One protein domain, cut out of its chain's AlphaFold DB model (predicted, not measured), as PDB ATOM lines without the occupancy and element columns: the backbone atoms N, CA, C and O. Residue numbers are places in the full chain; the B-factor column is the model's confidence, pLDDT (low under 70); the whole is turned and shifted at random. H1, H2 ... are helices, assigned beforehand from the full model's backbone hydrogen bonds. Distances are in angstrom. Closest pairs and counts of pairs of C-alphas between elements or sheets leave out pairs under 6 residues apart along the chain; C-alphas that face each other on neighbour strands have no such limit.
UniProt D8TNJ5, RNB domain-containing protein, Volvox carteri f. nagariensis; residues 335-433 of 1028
ATOM      1  N   LEU A 335      -4.445 -71.295 -19.843       87.19
ATOM      2  CA  LEU A 335      -3.295 -71.272 -18.934       87.19
ATOM      3  C   LEU A 335      -2.219 -70.265 -19.362       87.19
ATOM      4  O   LEU A 335      -1.678 -69.585 -18.492       87.19
ATOM      5  N   ARG A 336      -1.944 -70.101 -20.665       87.38
ATOM      6  CA  ARG A 336      -1.047 -69.047 -21.180       87.38
ATOM      7  C   ARG A 336      -1.565 -67.658 -20.811       87.38
ATOM      8  O   ARG A 336      -0.855 -66.912 -20.144       87.38
ATOM      9  N   VAL A 337      -2.834 -67.363 -21.112       86.50
ATOM     10  CA  VAL A 337      -3.483 -66.093 -20.728       86.50
ATOM     11  C   VAL A 337      -3.455 -65.885 -19.208       86.50
ATOM     12  O   VAL A 337      -3.214 -64.771 -18.741       86.50
ATOM     13  N   GLN A 338      -3.639 -66.942 -18.408       84.38
ATOM     14  CA  GLN A 338      -3.541 -66.861 -16.949       84.38
ATOM     15  C   GLN A 338      -2.108 -66.582 -16.460       84.38
ATOM     16  O   GLN A 338      -1.935 -65.797 -15.526       84.38
ATOM     17  N   GLN A 339      -1.084 -67.186 -17.072       85.69
ATOM     18  CA  GLN A 339       0.324 -66.939 -16.738       85.69
ATOM     19  C   GLN A 339       0.762 -65.526 -17.142       85.69
ATOM     20  O   GLN A 339       1.350 -64.822 -16.323       85.69
ATOM     21  N   GLU A 340       0.408 -65.073 -18.347       86.38
ATOM     22  CA  GLU A 340       0.648 -63.703 -18.818       86.38
ATOM     23  C   GLU A 340      -0.027 -62.671 -17.904       86.38
ATOM     24  O   GLU A 340       0.617 -61.721 -17.455       86.38
ATOM     25  N   ALA A 341      -1.297 -62.887 -17.543       83.50
ATOM     26  CA  ALA A 341      -2.025 -62.019 -16.621       83.50
ATOM     27  C   ALA A 341      -1.410 -62.013 -15.210       83.50
ATOM     28  O   ALA A 341      -1.307 -60.951 -14.591       83.50
ATOM     29  N   ALA A 342      -0.962 -63.164 -14.701       83.00
ATOM     30  CA  ALA A 342      -0.286 -63.260 -13.407       83.00
ATOM     31  C   ALA A 342       1.082 -62.555 -13.417       83.00
ATOM     32  O   ALA A 342       1.429 -61.861 -12.456       83.00
ATOM     33  N   GLU A 343       1.849 -62.671 -14.503       87.81
ATOM     34  CA  GLU A 343       3.142 -62.004 -14.619       87.81
ATOM     35  C   GLU A 343       2.995 -60.488 -14.812       87.81
ATOM     36  O   GLU A 343       3.732 -59.713 -14.196       87.81
ATOM     37  N   ALA A 344       2.005 -60.051 -15.594       85.94
ATOM     38  CA  ALA A 344       1.630 -58.648 -15.730       85.94
ATOM     39  C   ALA A 344       1.159 -58.060 -14.389       85.94
ATOM     40  O   ALA A 344       1.585 -56.966 -14.014       85.94
ATOM     41  N   ALA A 345       0.354 -58.800 -13.616       84.56
ATOM     42  CA  ALA A 345      -0.067 -58.399 -12.275       84.56
ATOM     43  C   ALA A 345       1.120 -58.283 -11.301       84.56
ATOM     44  O   ALA A 345       1.186 -57.313 -10.541       84.56
ATOM     45  N   ARG A 346       2.091 -59.209 -11.357       89.31
ATOM     46  CA  ARG A 346       3.353 -59.124 -10.597       89.31
ATOM     47  C   ARG A 346       4.141 -57.865 -10.969       89.31
ATOM     48  O   ARG A 346       4.435 -57.059 -10.087       89.31
ATOM     49  N   LYS A 347       4.406 -57.652 -12.264       90.81
ATOM     50  CA  LYS A 347       5.126 -56.474 -12.784       90.81
ATOM     51  C   LYS A 347       4.434 -55.164 -12.380       90.81
ATOM     52  O   LYS A 347       5.093 -54.233 -11.923       90.81
ATOM     53  N   ALA A 348       3.104 -55.100 -12.456       90.00
ATOM     54  CA  ALA A 348       2.322 -53.937 -12.031       90.00
ATOM     55  C   ALA A 348       2.356 -53.702 -10.506       90.00
ATOM     56  O   ALA A 348       2.348 -52.555 -10.055       90.00
ATOM     57  N   ALA A 349       2.408 -54.767  -9.700       91.12
ATOM     58  CA  ALA A 349       2.545 -54.682  -8.246       91.12
ATOM     59  C   ALA A 349       3.950 -54.224  -7.812       91.12
ATOM     60  O   ALA A 349       4.083 -53.427  -6.882       91.12
ATOM     61  N   GLU A 350       4.995 -54.686  -8.499       94.50
ATOM     62  CA  GLU A 350       6.381 -54.241  -8.316       94.50
ATOM     63  C   GLU A 350       6.559 -52.775  -8.737       94.50
ATOM     64  O   GLU A 350       7.112 -51.982  -7.974       94.50
ATOM     65  N   ALA A 351       5.995 -52.374  -9.880       95.69
ATOM     66  CA  ALA A 351       6.009 -50.986 -10.340       95.69
ATOM     67  C   ALA A 351       5.261 -50.036  -9.382       95.69
ATOM     68  O   ALA A 351       5.754 -48.944  -9.096       95.69
ATOM     69  N   TRP A 352       4.113 -50.455  -8.826       95.88
ATOM     70  CA  TRP A 352       3.388 -49.687  -7.801       95.88
ATOM     71  C   TRP A 352       4.236 -49.475  -6.539       95.88
ATOM     72  O   TRP A 352       4.354 -48.348  -6.056       95.88
ATOM     73  N   ARG A 353       4.891 -50.534  -6.037       96.12
ATOM     74  CA  ARG A 353       5.825 -50.437  -4.902       96.12
ATOM     75  C   ARG A 353       6.965 -49.466  -5.191       96.12
ATOM     76  O   ARG A 353       7.238 -48.604  -4.362       96.12
ATOM     77  N   ALA A 354       7.602 -49.583  -6.357       95.50
ATOM     78  CA  ALA A 354       8.706 -48.715  -6.752       95.50
ATOM     79  C   ALA A 354       8.286 -47.234  -6.805       95.50
ATOM     80  O   ALA A 354       8.990 -46.383  -6.265       95.50
ATOM     81  N   ALA A 355       7.113 -46.930  -7.371       95.19
ATOM     82  CA  ALA A 355       6.578 -45.569  -7.432       95.19
ATOM     83  C   ALA A 355       6.264 -44.988  -6.039       95.19
ATOM     84  O   ALA A 355       6.623 -43.846  -5.749       95.19
ATOM     85  N   VAL A 356       5.652 -45.777  -5.148       95.81
ATOM     86  CA  VAL A 356       5.367 -45.355  -3.763       95.81
ATOM     87  C   VAL A 356       6.655 -45.161  -2.953       95.81
ATOM     88  O   VAL A 356       6.757 -44.193  -2.201       95.81
ATOM     89  N   VAL A 357       7.665 -46.022  -3.122       95.25
ATOM     90  CA  VAL A 357       8.983 -45.855  -2.481       95.25
ATOM     91  C   VAL A 357       9.698 -44.606  -3.007       95.25
ATOM     92  O   VAL A 357      10.206 -43.821  -2.207       95.25
ATOM     93  N   ALA A 358       9.687 -44.359  -4.320       93.88
ATOM     94  CA  ALA A 358      10.252 -43.142  -4.902       93.88
ATOM     95  C   ALA A 358       9.601 -41.875  -4.312       93.88
ATOM     96  O   ALA A 358      10.304 -40.985  -3.840       93.88
ATOM     97  N   ALA A 359       8.268 -41.831  -4.224       93.56
ATOM     98  CA  ALA A 359       7.559 -40.701  -3.624       93.56
ATOM     99  C   ALA A 359       7.815 -40.553  -2.109       93.56
ATOM    100  O   ALA A 359       8.010 -39.432  -1.638       93.56
ATOM    101  N   ARG A 360       7.886 -41.655  -1.346       92.44
ATOM    102  CA  ARG A 360       8.233 -41.648   0.094       92.44
ATOM    103  C   ARG A 360       9.680 -41.213   0.373       92.44
ATOM    104  O   ARG A 360       9.949 -40.683   1.446       92.44
ATOM    105  N   THR A 361      10.608 -41.436  -0.560       92.06
ATOM    106  CA  THR A 361      12.039 -41.078  -0.421       92.06
ATOM    107  C   THR A 361      12.409 -39.702  -0.992       92.06
ATOM    108  O   THR A 361      13.548 -39.254  -0.831       92.06
ATOM    109  N   ALA A 362      11.461 -39.003  -1.622       88.25
ATOM    110  CA  ALA A 362      11.635 -37.640  -2.111       88.25
ATOM    111  C   ALA A 362      12.010 -36.673  -0.970       88.25
ATOM    112  O   ALA A 362      11.349 -36.626   0.069       88.25
ATOM    113  N   LYS A 363      13.057 -35.857  -1.158       81.75
ATOM    114  CA  LYS A 363      13.562 -34.947  -0.108       81.75
ATOM    115  C   LYS A 363      12.722 -33.678   0.038       81.75
ATOM    116  O   LYS A 363      12.796 -33.014   1.068       81.75
ATOM    117  N   THR A 364      11.953 -33.314  -0.987       80.69
ATOM    118  CA  THR A 364      11.060 -32.150  -0.976       80.69
ATOM    119  C   THR A 364       9.731 -32.482  -1.650       80.69
ATOM    120  O   THR A 364       9.652 -33.360  -2.506       80.69
ATOM    121  N   ARG A 365       8.673 -31.732  -1.312       79.56
ATOM    122  CA  ARG A 365       7.343 -31.892  -1.927       79.56
ATOM    123  C   ARG A 365       7.359 -31.704  -3.450       79.56
ATOM    124  O   ARG A 365       6.606 -32.371  -4.140       79.56
ATOM    125  N   ALA A 366       8.251 -30.856  -3.964       80.62
ATOM    126  CA  ALA A 366       8.437 -30.618  -5.398       80.62
ATOM    127  C   ALA A 366       9.188 -31.749  -6.138       80.62
ATOM    128  O   ALA A 366       9.382 -31.660  -7.344       80.62
ATOM    129  N   GLN A 367       9.638 -32.789  -5.425       85.56
ATOM    130  CA  GLN A 367      10.194 -34.025  -5.995       85.56
ATOM    131  C   GLN A 367       9.193 -35.193  -5.955       85.56
ATOM    132  O   GLN A 367       9.505 -36.275  -6.447       85.56
ATOM    133  N   GLN A 368       8.014 -35.002  -5.354       88.00
ATOM    134  CA  GLN A 368       6.922 -35.974  -5.392       88.00
ATOM    135  C   GLN A 368       6.048 -35.721  -6.629       88.00
ATOM    136  O   GLN A 368       5.873 -34.554  -6.989       88.00
ATOM    137  N   PRO A 369       5.455 -36.758  -7.249       90.94
ATOM    138  CA  PRO A 369       4.455 -36.551  -8.288       90.94
ATOM    139  C   PRO A 369       3.251 -35.797  -7.717       90.94
ATOM    140  O   PRO A 369       2.802 -36.067  -6.598       90.94
ATOM    141  N   SER A 370       2.721 -34.853  -8.486       88.94
ATOM    142  CA  SER A 370       1.514 -34.117  -8.127       88.94
ATOM    143  C   SER A 370       0.271 -35.011  -8.149       88.94
ATOM    144  O   SER A 370       0.241 -36.083  -8.756       88.94
ATOM    145  N   ALA A 371      -0.811 -34.540  -7.526       87.44
ATOM    146  CA  ALA A 371      -2.093 -35.241  -7.540       87.44
ATOM    147  C   ALA A 371      -2.647 -35.499  -8.959       87.44
ATOM    148  O   ALA A 371      -3.350 -36.489  -9.141       87.44
ATOM    149  N   ALA A 372      -2.313 -34.654  -9.946       88.81
ATOM    150  CA  ALA A 372      -2.702 -34.852 -11.344       88.81
ATOM    151  C   ALA A 372      -1.871 -35.962 -12.008       88.81
ATOM    152  O   ALA A 372      -2.437 -36.911 -12.540       88.81
ATOM    153  N   GLU A 373      -0.540 -35.924 -11.877       92.56
ATOM    154  CA  GLU A 373       0.355 -36.976 -12.397       92.56
ATOM    155  C   GLU A 373       0.037 -38.357 -11.798       92.56
ATOM    156  O   GLU A 373       0.129 -39.377 -12.483       92.56
ATOM    157  N   TRP A 374      -0.406 -38.400 -10.537       94.75
ATOM    158  CA  TRP A 374      -0.904 -39.614  -9.890       94.75
ATOM    159  C   TRP A 374      -2.238 -40.129 -10.462       94.75
ATOM    160  O   TRP A 374      -2.443 -41.343 -10.501       94.75
ATOM    161  N   GLU A 375      -3.151 -39.252 -10.892       91.19
ATOM    162  CA  GLU A 375      -4.480 -39.623 -11.412       91.19
ATOM    163  C   GLU A 375      -4.500 -39.909 -12.922       91.19
ATOM    164  O   GLU A 375      -5.249 -40.784 -13.368       91.19
ATOM    165  N   GLU A 376      -3.682 -39.198 -13.693       93.00
ATOM    166  CA  GLU A 376      -3.515 -39.355 -15.143       93.00
ATOM    167  C   GLU A 376      -2.488 -40.448 -15.490       93.00
ATOM    168  O   GLU A 376      -2.575 -41.079 -16.543       93.00
ATOM    169  N   GLY A 377      -1.534 -40.710 -14.589       92.88
ATOM    170  CA  GLY A 377      -0.497 -41.725 -14.753       92.88
ATOM    171  C   GLY A 377      -0.989 -43.180 -14.647       92.88
ATOM    172  O   GLY A 377      -2.151 -43.455 -14.329       92.88
ATOM    173  N   PRO A 378      -0.087 -44.165 -14.841       92.75
ATOM    174  CA  PRO A 378      -0.434 -45.592 -14.938       92.75
ATOM    175  C   PRO A 378      -1.062 -46.185 -13.665       92.75
ATOM    176  O   PRO A 378      -1.662 -47.257 -13.712       92.75
ATOM    177  N   PHE A 379      -0.958 -45.493 -12.527       95.50
ATOM    178  CA  PHE A 379      -1.558 -45.902 -11.256       95.50
ATOM    179  C   PHE A 379      -2.869 -45.174 -10.927       95.50
ATOM    180  O   PHE A 379      -3.434 -45.412  -9.859       95.50
ATOM    181  N   GLY A 380      -3.408 -44.354 -11.837       94.69
ATOM    182  CA  GLY A 380      -4.611 -43.548 -11.613       94.69
ATOM    183  C   GLY A 380      -5.829 -44.332 -11.123       94.69
ATOM    184  O   GLY A 380      -6.598 -43.828 -10.310       94.69
ATOM    185  N   GLY A 381      -5.981 -45.599 -11.530       93.75
ATOM    186  CA  GLY A 381      -7.010 -46.496 -10.987       93.75
ATOM    187  C   GLY A 381      -6.820 -46.814  -9.496       93.75
ATOM    188  O   GLY A 381      -7.779 -46.750  -8.730       93.75
ATOM    189  N   ARG A 382      -5.580 -47.083  -9.057       95.00
ATOM    190  CA  ARG A 382      -5.241 -47.283  -7.634       95.00
ATOM    191  C   ARG A 382      -5.435 -45.998  -6.835       95.00
ATOM    192  O   ARG A 382      -5.993 -46.046  -5.745       95.00
ATOM    193  N   ILE A 383      -5.030 -44.854  -7.387       95.88
ATOM    194  CA  ILE A 383      -5.175 -43.544  -6.739       95.88
ATOM    195  C   ILE A 383      -6.651 -43.161  -6.586       95.88
ATOM    196  O   ILE A 383      -7.055 -42.774  -5.492       95.88
ATOM    197  N   ARG A 384      -7.483 -43.352  -7.621       93.19
ATOM    198  CA  ARG A 384      -8.941 -43.163  -7.523       93.19
ATOM    199  C   ARG A 384      -9.577 -44.107  -6.503       93.19
ATOM    200  O   ARG A 384     -10.393 -43.648  -5.713       93.19
ATOM    201  N   ALA A 385      -9.170 -45.376  -6.451       93.06
ATOM    202  CA  ALA A 385      -9.690 -46.326  -5.465       93.06
ATOM    203  C   ALA A 385      -9.289 -45.978  -4.019       93.06
ATOM    204  O   ALA A 385     -10.122 -46.011  -3.114       93.06
ATOM    205  N   LEU A 386      -8.032 -45.578  -3.797       94.38
ATOM    206  CA  LEU A 386      -7.566 -45.074  -2.504       94.38
ATOM    207  C   LEU A 386      -8.304 -43.789  -2.105       94.38
ATOM    208  O   LEU A 386      -8.712 -43.671  -0.955       94.38
ATOM    209  N   LYS A 387      -8.520 -42.849  -3.037       92.19
ATOM    210  CA  LYS A 387      -9.286 -41.616  -2.778       92.19
ATOM    211  C   LYS A 387     -10.749 -41.906  -2.468       92.19
ATOM    212  O   LYS A 387     -11.284 -41.296  -1.550       92.19
ATOM    213  N   ALA A 388     -11.364 -42.866  -3.161       90.06
ATOM    214  CA  ALA A 388     -12.706 -43.332  -2.843       90.06
ATOM    215  C   ALA A 388     -12.771 -43.818  -1.389       90.06
ATOM    216  O   ALA A 388     -13.524 -43.245  -0.615       90.06
ATOM    217  N   ILE A 389     -11.922 -44.767  -0.974       91.06
ATOM    218  CA  ILE A 389     -11.897 -45.255   0.420       91.06
ATOM    219  C   ILE A 389     -11.585 -44.133   1.424       91.06
ATOM    220  O   ILE A 389     -12.298 -43.990   2.416       91.06
ATOM    221  N   ALA A 390     -10.583 -43.290   1.154       90.38
ATOM    222  CA  ALA A 390     -10.172 -42.197   2.039       90.38
ATOM    223  C   ALA A 390     -11.276 -41.157   2.301       90.38
ATOM    224  O   ALA A 390     -11.291 -40.543   3.373       90.38
ATOM    225  N   LEU A 391     -12.178 -40.962   1.334       87.50
ATOM    226  CA  LEU A 391     -13.277 -39.993   1.376       87.50
ATOM    227  C   LEU A 391     -14.665 -40.644   1.551       87.50
ATOM    228  O   LEU A 391     -15.661 -39.932   1.633       87.50
ATOM    229  N   SER A 392     -14.757 -41.977   1.598       73.69
ATOM    230  CA  SER A 392     -16.041 -42.686   1.558       73.69
ATOM    231  C   SER A 392     -16.852 -42.611   2.854       73.69
ATOM    232  O   SER A 392     -16.359 -42.843   3.957       73.69
ATOM    233  N   THR A 393     -18.158 -42.418   2.677       54.72
ATOM    234  CA  THR A 393     -19.203 -43.037   3.506       54.72
ATOM    235  C   THR A 393     -19.639 -44.364   2.838       54.72
ATOM    236  O   THR A 393     -19.283 -44.599   1.681       54.72
ATOM    237  N   PRO A 394     -20.313 -45.308   3.532       52.59
ATOM    238  CA  PRO A 394     -20.073 -46.754   3.352       52.59
ATOM    239  C   PRO A 394     -20.774 -47.423   2.143       52.59
ATOM    240  O   PRO A 394     -21.540 -48.373   2.302       52.59
ATOM    241  N   ARG A 395     -20.516 -46.934   0.923       57.06
ATOM    242  CA  ARG A 395     -20.985 -47.487  -0.363       57.06
ATOM    243  C   ARG A 395     -19.928 -47.382  -1.479       57.06
ATOM    244  O   ARG A 395     -20.225 -46.928  -2.581       57.06
ATOM    245  N   THR A 396     -18.700 -47.822  -1.217       72.06
ATOM    246  CA  THR A 396     -17.792 -48.242  -2.299       72.06
ATOM    247  C   THR A 396     -18.190 -49.627  -2.803       72.06
ATOM    248  O   THR A 396     -18.670 -50.457  -2.033       72.06
ATOM    249  N   ASP A 397     -17.996 -49.892  -4.092       84.62
ATOM    250  CA  ASP A 397     -18.165 -51.226  -4.666       84.62
ATOM    251  C   ASP A 397     -17.004 -52.167  -4.286       84.62
ATOM    252  O   ASP A 397     -15.913 -51.727  -3.900       84.62
ATOM    253  N   ASP A 398     -17.221 -53.476  -4.426       87.00
ATOM    254  CA  ASP A 398     -16.226 -54.495  -4.071       87.00
ATOM    255  C   ASP A 398     -14.927 -54.379  -4.886       87.00
ATOM    256  O   ASP A 398     -13.851 -54.646  -4.350       87.00
ATOM    257  N   VAL A 399     -14.986 -53.952  -6.153       89.75
ATOM    258  CA  VAL A 399     -13.808 -53.870  -7.035       89.75
ATOM    259  C   VAL A 399     -12.925 -52.691  -6.631       89.75
ATOM    260  O   VAL A 399     -11.718 -52.861  -6.447       89.75
ATOM    261  N   THR A 400     -13.517 -51.518  -6.395       89.69
ATOM    262  CA  THR A 400     -12.831 -50.355  -5.814       89.69
ATOM    263  C   THR A 400     -12.229 -50.701  -4.454       89.69
ATOM    264  O   THR A 400     -11.061 -50.400  -4.194       89.69
ATOM    265  N   THR A 401     -12.986 -51.395  -3.602       90.56
ATOM    266  CA  THR A 401     -12.553 -51.762  -2.246       90.56
ATOM    267  C   THR A 401     -11.373 -52.742  -2.273       90.56
ATOM    268  O   THR A 401     -10.381 -52.532  -1.573       90.56
ATOM    269  N   GLN A 402     -11.406 -53.760  -3.139       92.50
ATOM    270  CA  GLN A 402     -10.296 -54.701  -3.348       92.50
ATOM    271  C   GLN A 402      -9.068 -54.035  -3.994       92.50
ATOM    272  O   GLN A 402      -7.925 -54.331  -3.625       92.50
ATOM    273  N   LEU A 403      -9.267 -53.100  -4.930       93.69
ATOM    274  CA  LEU A 403      -8.166 -52.372  -5.559       93.69
ATOM    275  C   LEU A 403      -7.458 -51.450  -4.556       93.69
ATOM    276  O   LEU A 403      -6.227 -51.430  -4.517       93.69
ATOM    277  N   ALA A 404      -8.203 -50.746  -3.701       93.44
ATOM    278  CA  ALA A 404      -7.642 -49.955  -2.607       93.44
ATOM    279  C   ALA A 404      -6.916 -50.838  -1.575       93.44
ATOM    280  O   ALA A 404      -5.760 -50.566  -1.247       93.44
ATOM    281  N   LEU A 405      -7.543 -51.939  -1.141       94.69
ATOM    282  CA  LEU A 405      -6.965 -52.910  -0.207       94.69
ATOM    283  C   LEU A 405      -5.622 -53.459  -0.705       94.69
ATOM    284  O   LEU A 405      -4.623 -53.379   0.006       94.69
ATOM    285  N   SER A 406      -5.573 -53.952  -1.947       94.50
ATOM    286  CA  SER A 406      -4.320 -54.440  -2.537       94.50
ATOM    287  C   SER A 406      -3.274 -53.327  -2.648       94.50
ATOM    288  O   SER A 406      -2.093 -53.574  -2.424       94.50
ATOM    289  N   SER A 407      -3.684 -52.088  -2.940       95.88
ATOM    290  CA  SER A 407      -2.764 -50.948  -3.031       95.88
ATOM    291  C   SER A 407      -2.101 -50.624  -1.689       95.88
ATOM    292  O   SER A 407      -0.904 -50.342  -1.685       95.88
ATOM    293  N   LEU A 408      -2.840 -50.722  -0.575       96.00
ATOM    294  CA  LEU A 408      -2.331 -50.566   0.796       96.00
ATOM    295  C   LEU A 408      -1.413 -51.727   1.205       96.00
ATOM    296  O   LEU A 408      -0.283 -51.502   1.643       96.00
ATOM    297  N   GLN A 409      -1.881 -52.965   1.019       94.94
ATOM    298  CA  GLN A 409      -1.162 -54.181   1.412       94.94
ATOM    299  C   GLN A 409       0.169 -54.332   0.662       94.94
ATOM    300  O   GLN A 409       1.177 -54.699   1.264       94.94
ATOM    301  N   LEU A 410       0.212 -53.993  -0.633       94.50
ATOM    302  CA  LEU A 410       1.432 -54.079  -1.444       94.50
ATOM    303  C   LEU A 410       2.586 -53.212  -0.917       94.50
ATOM    304  O   LEU A 410       3.738 -53.555  -1.189       94.50
ATOM    305  N   VAL A 411       2.294 -52.126  -0.189       94.94
ATOM    306  CA  VAL A 411       3.275 -51.126   0.288       94.94
ATOM    307  C   VAL A 411       3.336 -51.007   1.818       94.94
ATOM    308  O   VAL A 411       3.911 -50.047   2.340       94.94
ATOM    309  N   GLY A 412       2.733 -51.963   2.534       92.94
ATOM    310  CA  GLY A 412       2.730 -52.025   3.999       92.94
ATOM    311  C   GLY A 412       1.958 -50.898   4.695       92.94
ATOM    312  O   GLY A 412       2.193 -50.654   5.871       92.94
ATOM    313  N   ALA A 413       1.064 -50.193   3.992       88.94
ATOM    314  CA  ALA A 413       0.331 -49.044   4.541       88.94
ATOM    315  C   ALA A 413      -0.946 -49.424   5.316       88.94
ATOM    316  O   ALA A 413      -1.512 -48.587   6.011       88.94
ATOM    317  N   GLY A 414      -1.413 -50.669   5.200       88.88
ATOM    318  CA  GLY A 414      -2.575 -51.164   5.936       88.88
ATOM    319  C   GLY A 414      -2.931 -52.601   5.560       88.88
ATOM    320  O   GLY A 414      -2.713 -53.030   4.428       88.88
ATOM    321  N   SER A 415      -3.488 -53.351   6.514       88.50
ATOM    322  CA  SER A 415      -3.993 -54.717   6.299       88.50
ATOM    323  C   SER A 415      -5.444 -54.751   5.798       88.50
ATOM    324  O   SER A 415      -5.887 -55.781   5.291       88.50
ATOM    325  N   ARG A 416      -6.161 -53.624   5.917       88.88
ATOM    326  CA  ARG A 416      -7.579 -53.407   5.591       88.88
ATOM    327  C   ARG A 416      -7.758 -52.115   4.786       88.88
ATOM    328  O   ARG A 416      -6.885 -51.253   4.797       88.88
ATOM    329  N   ALA A 417      -8.904 -51.966   4.121       86.38
ATOM    330  CA  ALA A 417      -9.280 -50.760   3.377       86.38
ATOM    331  C   ALA A 417      -9.839 -49.674   4.321       86.38
ATOM    332  O   ALA A 417     -11.001 -49.290   4.230       86.38
ATOM    333  N   GLU A 418      -9.026 -49.227   5.277       88.44
ATOM    334  CA  GLU A 418      -9.434 -48.249   6.292       88.44
ATOM    335  C   GLU A 418      -9.246 -46.804   5.766       88.44
ATOM    336  O   GLU A 418      -8.178 -46.494   5.227       88.44
ATOM    337  N   PRO A 419     -10.247 -45.901   5.902       89.44
ATOM    338  CA  PRO A 419     -10.195 -44.552   5.325       89.44
ATOM    339  C   PRO A 419      -8.989 -43.713   5.753       89.44
ATOM    340  O   PRO A 419      -8.462 -42.946   4.949       89.44
ATOM    341  N   ASP A 420      -8.530 -43.853   6.997       87.50
ATOM    342  CA  ASP A 420      -7.384 -43.096   7.510       87.50
ATOM    343  C   ASP A 420      -6.043 -43.656   7.016       87.50
ATOM    344  O   ASP A 420      -5.150 -42.877   6.690       87.50
ATOM    345  N   ALA A 421      -5.925 -44.976   6.832       91.25
ATOM    346  CA  ALA A 421      -4.757 -45.593   6.196       91.25
ATOM    347  C   ALA A 421      -4.651 -45.208   4.707       91.25
ATOM    348  O   ALA A 421      -3.569 -44.881   4.210       91.25
ATOM    349  N   ALA A 422      -5.787 -45.178   3.999       93.62
ATOM    350  CA  ALA A 422      -5.859 -44.692   2.622       93.62
ATOM    351  C   ALA A 422      -5.503 -43.199   2.521       93.62
ATOM    352  O   ALA A 422      -4.696 -42.822   1.672       93.62
ATOM    353  N   ALA A 423      -6.042 -42.359   3.411       92.12
ATOM    354  CA  ALA A 423      -5.713 -40.937   3.465       92.12
ATOM    355  C   ALA A 423      -4.224 -40.700   3.774       92.12
ATOM    356  O   ALA A 423      -3.573 -39.941   3.057       92.12
ATOM    357  N   ALA A 424      -3.664 -41.384   4.777       91.31
ATOM    358  CA  ALA A 424      -2.258 -41.269   5.156       91.31
ATOM    359  C   ALA A 424      -1.320 -41.605   3.987       91.31
ATOM    360  O   ALA A 424      -0.462 -40.789   3.646       91.31
ATOM    361  N   LEU A 425      -1.535 -42.736   3.300       94.88
ATOM    362  CA  LEU A 425      -0.734 -43.109   2.129       94.88
ATOM    363  C   LEU A 425      -0.828 -42.061   1.007       94.88
ATOM    364  O   LEU A 425       0.185 -41.712   0.406       94.88
ATOM    365  N   LEU A 426      -2.023 -41.532   0.725       94.81
ATOM    366  CA  LEU A 426      -2.210 -40.499  -0.301       94.81
ATOM    367  C   LEU A 426      -1.487 -39.186   0.047       94.81
ATOM    368  O   LEU A 426      -0.942 -38.533  -0.846       94.81
ATOM    369  N   VAL A 427      -1.456 -38.809   1.328       92.06
ATOM    370  CA  VAL A 427      -0.711 -37.642   1.825       92.06
ATOM    371  C   VAL A 427       0.799 -37.857   1.711       92.06
ATOM    372  O   VAL A 427       1.506 -36.970   1.217       92.06
ATOM    373  N   GLU A 428       1.286 -39.034   2.121       91.50
ATOM    374  CA  GLU A 428       2.696 -39.429   2.038       91.50
ATOM    375  C   GLU A 428       3.242 -39.336   0.612       91.50
ATOM    376  O   GLU A 428       4.334 -38.805   0.429       91.50
ATOM    377  N   ILE A 429       2.499 -39.823  -0.391       93.38
ATOM    378  CA  ILE A 429       2.975 -39.898  -1.785       93.38
ATOM    379  C   ILE A 429       2.724 -38.632  -2.620       93.38
ATOM    380  O   ILE A 429       3.217 -38.552  -3.742       93.38
ATOM    381  N   GLY A 430       1.964 -37.654  -2.112       90.75
ATOM    382  CA  GLY A 430       1.639 -36.415  -2.841       90.75
ATOM    383  C   GLY A 430       0.320 -36.409  -3.615       90.75
ATOM    384  O   GLY A 430      -0.008 -35.414  -4.258       90.75
ATOM    385  N   ALA A 431      -0.482 -37.468  -3.506       92.12
ATOM    386  CA  ALA A 431      -1.801 -37.538  -4.127       92.12
ATOM    387  C   ALA A 431      -2.878 -36.708  -3.386       92.12
ATOM    388  O   ALA A 431      -3.890 -36.362  -3.999       92.12
ATOM    389  N   LEU A 432      -2.663 -36.371  -2.107       90.75
ATOM    390  CA  LEU A 432      -3.427 -35.391  -1.312       90.75
ATOM    391  C   LEU A 432      -2.478 -34.440  -0.554       90.75
ATOM    392  O   LEU A 432      -1.316 -34.781  -0.302       90.75
ATOM    393  N   ARG A 433      -2.960 -33.250  -0.173       88.69
ATOM    394  CA  ARG A 433      -2.218 -32.275   0.651       88.69
ATOM    395  C   ARG A 433      -2.041 -32.748   2.092       88.69
ATOM    396  O   ARG A 433      -2.859 -33.495   2.612       88.69
TER     397      ARG A 433
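This is residues 335 to 433 of the 1028 residues of the protein "RNB domain-containing protein" of Volvox carteri f. nagariensis (UniProt D8TNJ5). One long helix, H1, runs past one side of a small knot of three shorter crossed helices, H3, H4 and H5, and its residues 335 to 347 stick out beyond the knot as a free arm. The far part of H1 packs on H5, while the very short H2 makes a corner with the beginning of H3. The printed part has 99 residues with five named helices, in the order H1, H2, H3, H4, H5, and no named strand; its class is all helix. The whole is compact, with a radius of gyration of the C-alphas of 13.7 A, and it spans 45 by 33 by 24 A, the arm lying at one end of its length.

Begin with H1, residues 335 to 361, the longest helix, and look first at residues 335 to 347, which stand free. Farther on, residues 356 to 360 alone of H1 touch H5, residues 419 to 429; the closest C-alphas, those of Ala 359 and Ile 429, are 5.0 A apart. These two helices run the same way at a steep tilt of 69.8 degrees, only just short of about perpendicular. Look next at Trp 352, where H1 is close to but not clearly touching H4, residues 398 to 409: the closest C-alphas, those of Trp 352 and Ser 407, are 7.9 A apart. From H5, step to H3, residues 380 to 391, which it touches with 16 pairs of C-alphas within 8 A, the closest being those of Ala 390 and Pro 419 at 4.0 A; the two run opposite ways at a steep tilt of 47 degrees. H3 and H5 are the hub, touching three other helices each. H3 also touches H4 about perpendicular, at 84 degrees, with the C-alphas of Leu 386 and Ala 404 closest at 4.9 A. H4 touches H5 with its residues 404 to 408 alone, and the closest C-alphas, those of Leu 408 and Ala 422, are 7.1 A apart. H2, residues 371 to 376, touches H3 only at the corner by their link, with the C-alphas of Trp 374 and Gly 380 closest at 5.7 A. H2 and H5 are near each other, while H1 and H3, H2 and H4, and H1 and H2 are apart. In the backbone of H1, H2, H3, H4 and H5, every O i to N i+4 pair is within hydrogen-bond range.

Find C-alpha 335 at (-3.295, -71.272, -18.934); from there H1 runs 38.6 A to C-alpha 361 at (12.039, -41.078, -0.421). H3, from Gly 380 to Leu 391, and H4, from Asp 398 to Gln 409, are each 16.0 A from first to last C-alpha. H2, from Ala 371 to Glu 376, measures 8.8 A. H5 begins at Pro 419 and runs 15.7 A to C-alpha 429 at (2.975, -39.898, -1.785).

The two C-alphas farthest apart are those of Leu 335 and Thr 364, at 45.4 A. Set aside residues 335 to 347 and you find a body of 86 residues that spans 36 by 25 by 21 A. The printed residues run from 335 to 433 without a gap. The link from H2 to H3 is tight, the links from H1 to H2, H3 to H4 and H4 to H5 are short, and no link is long. The mean pLDDT of the printed part is 89.3; look at residues 393 to 395, between H3 and H4, for the three residues under 70, where the model's confidence is low.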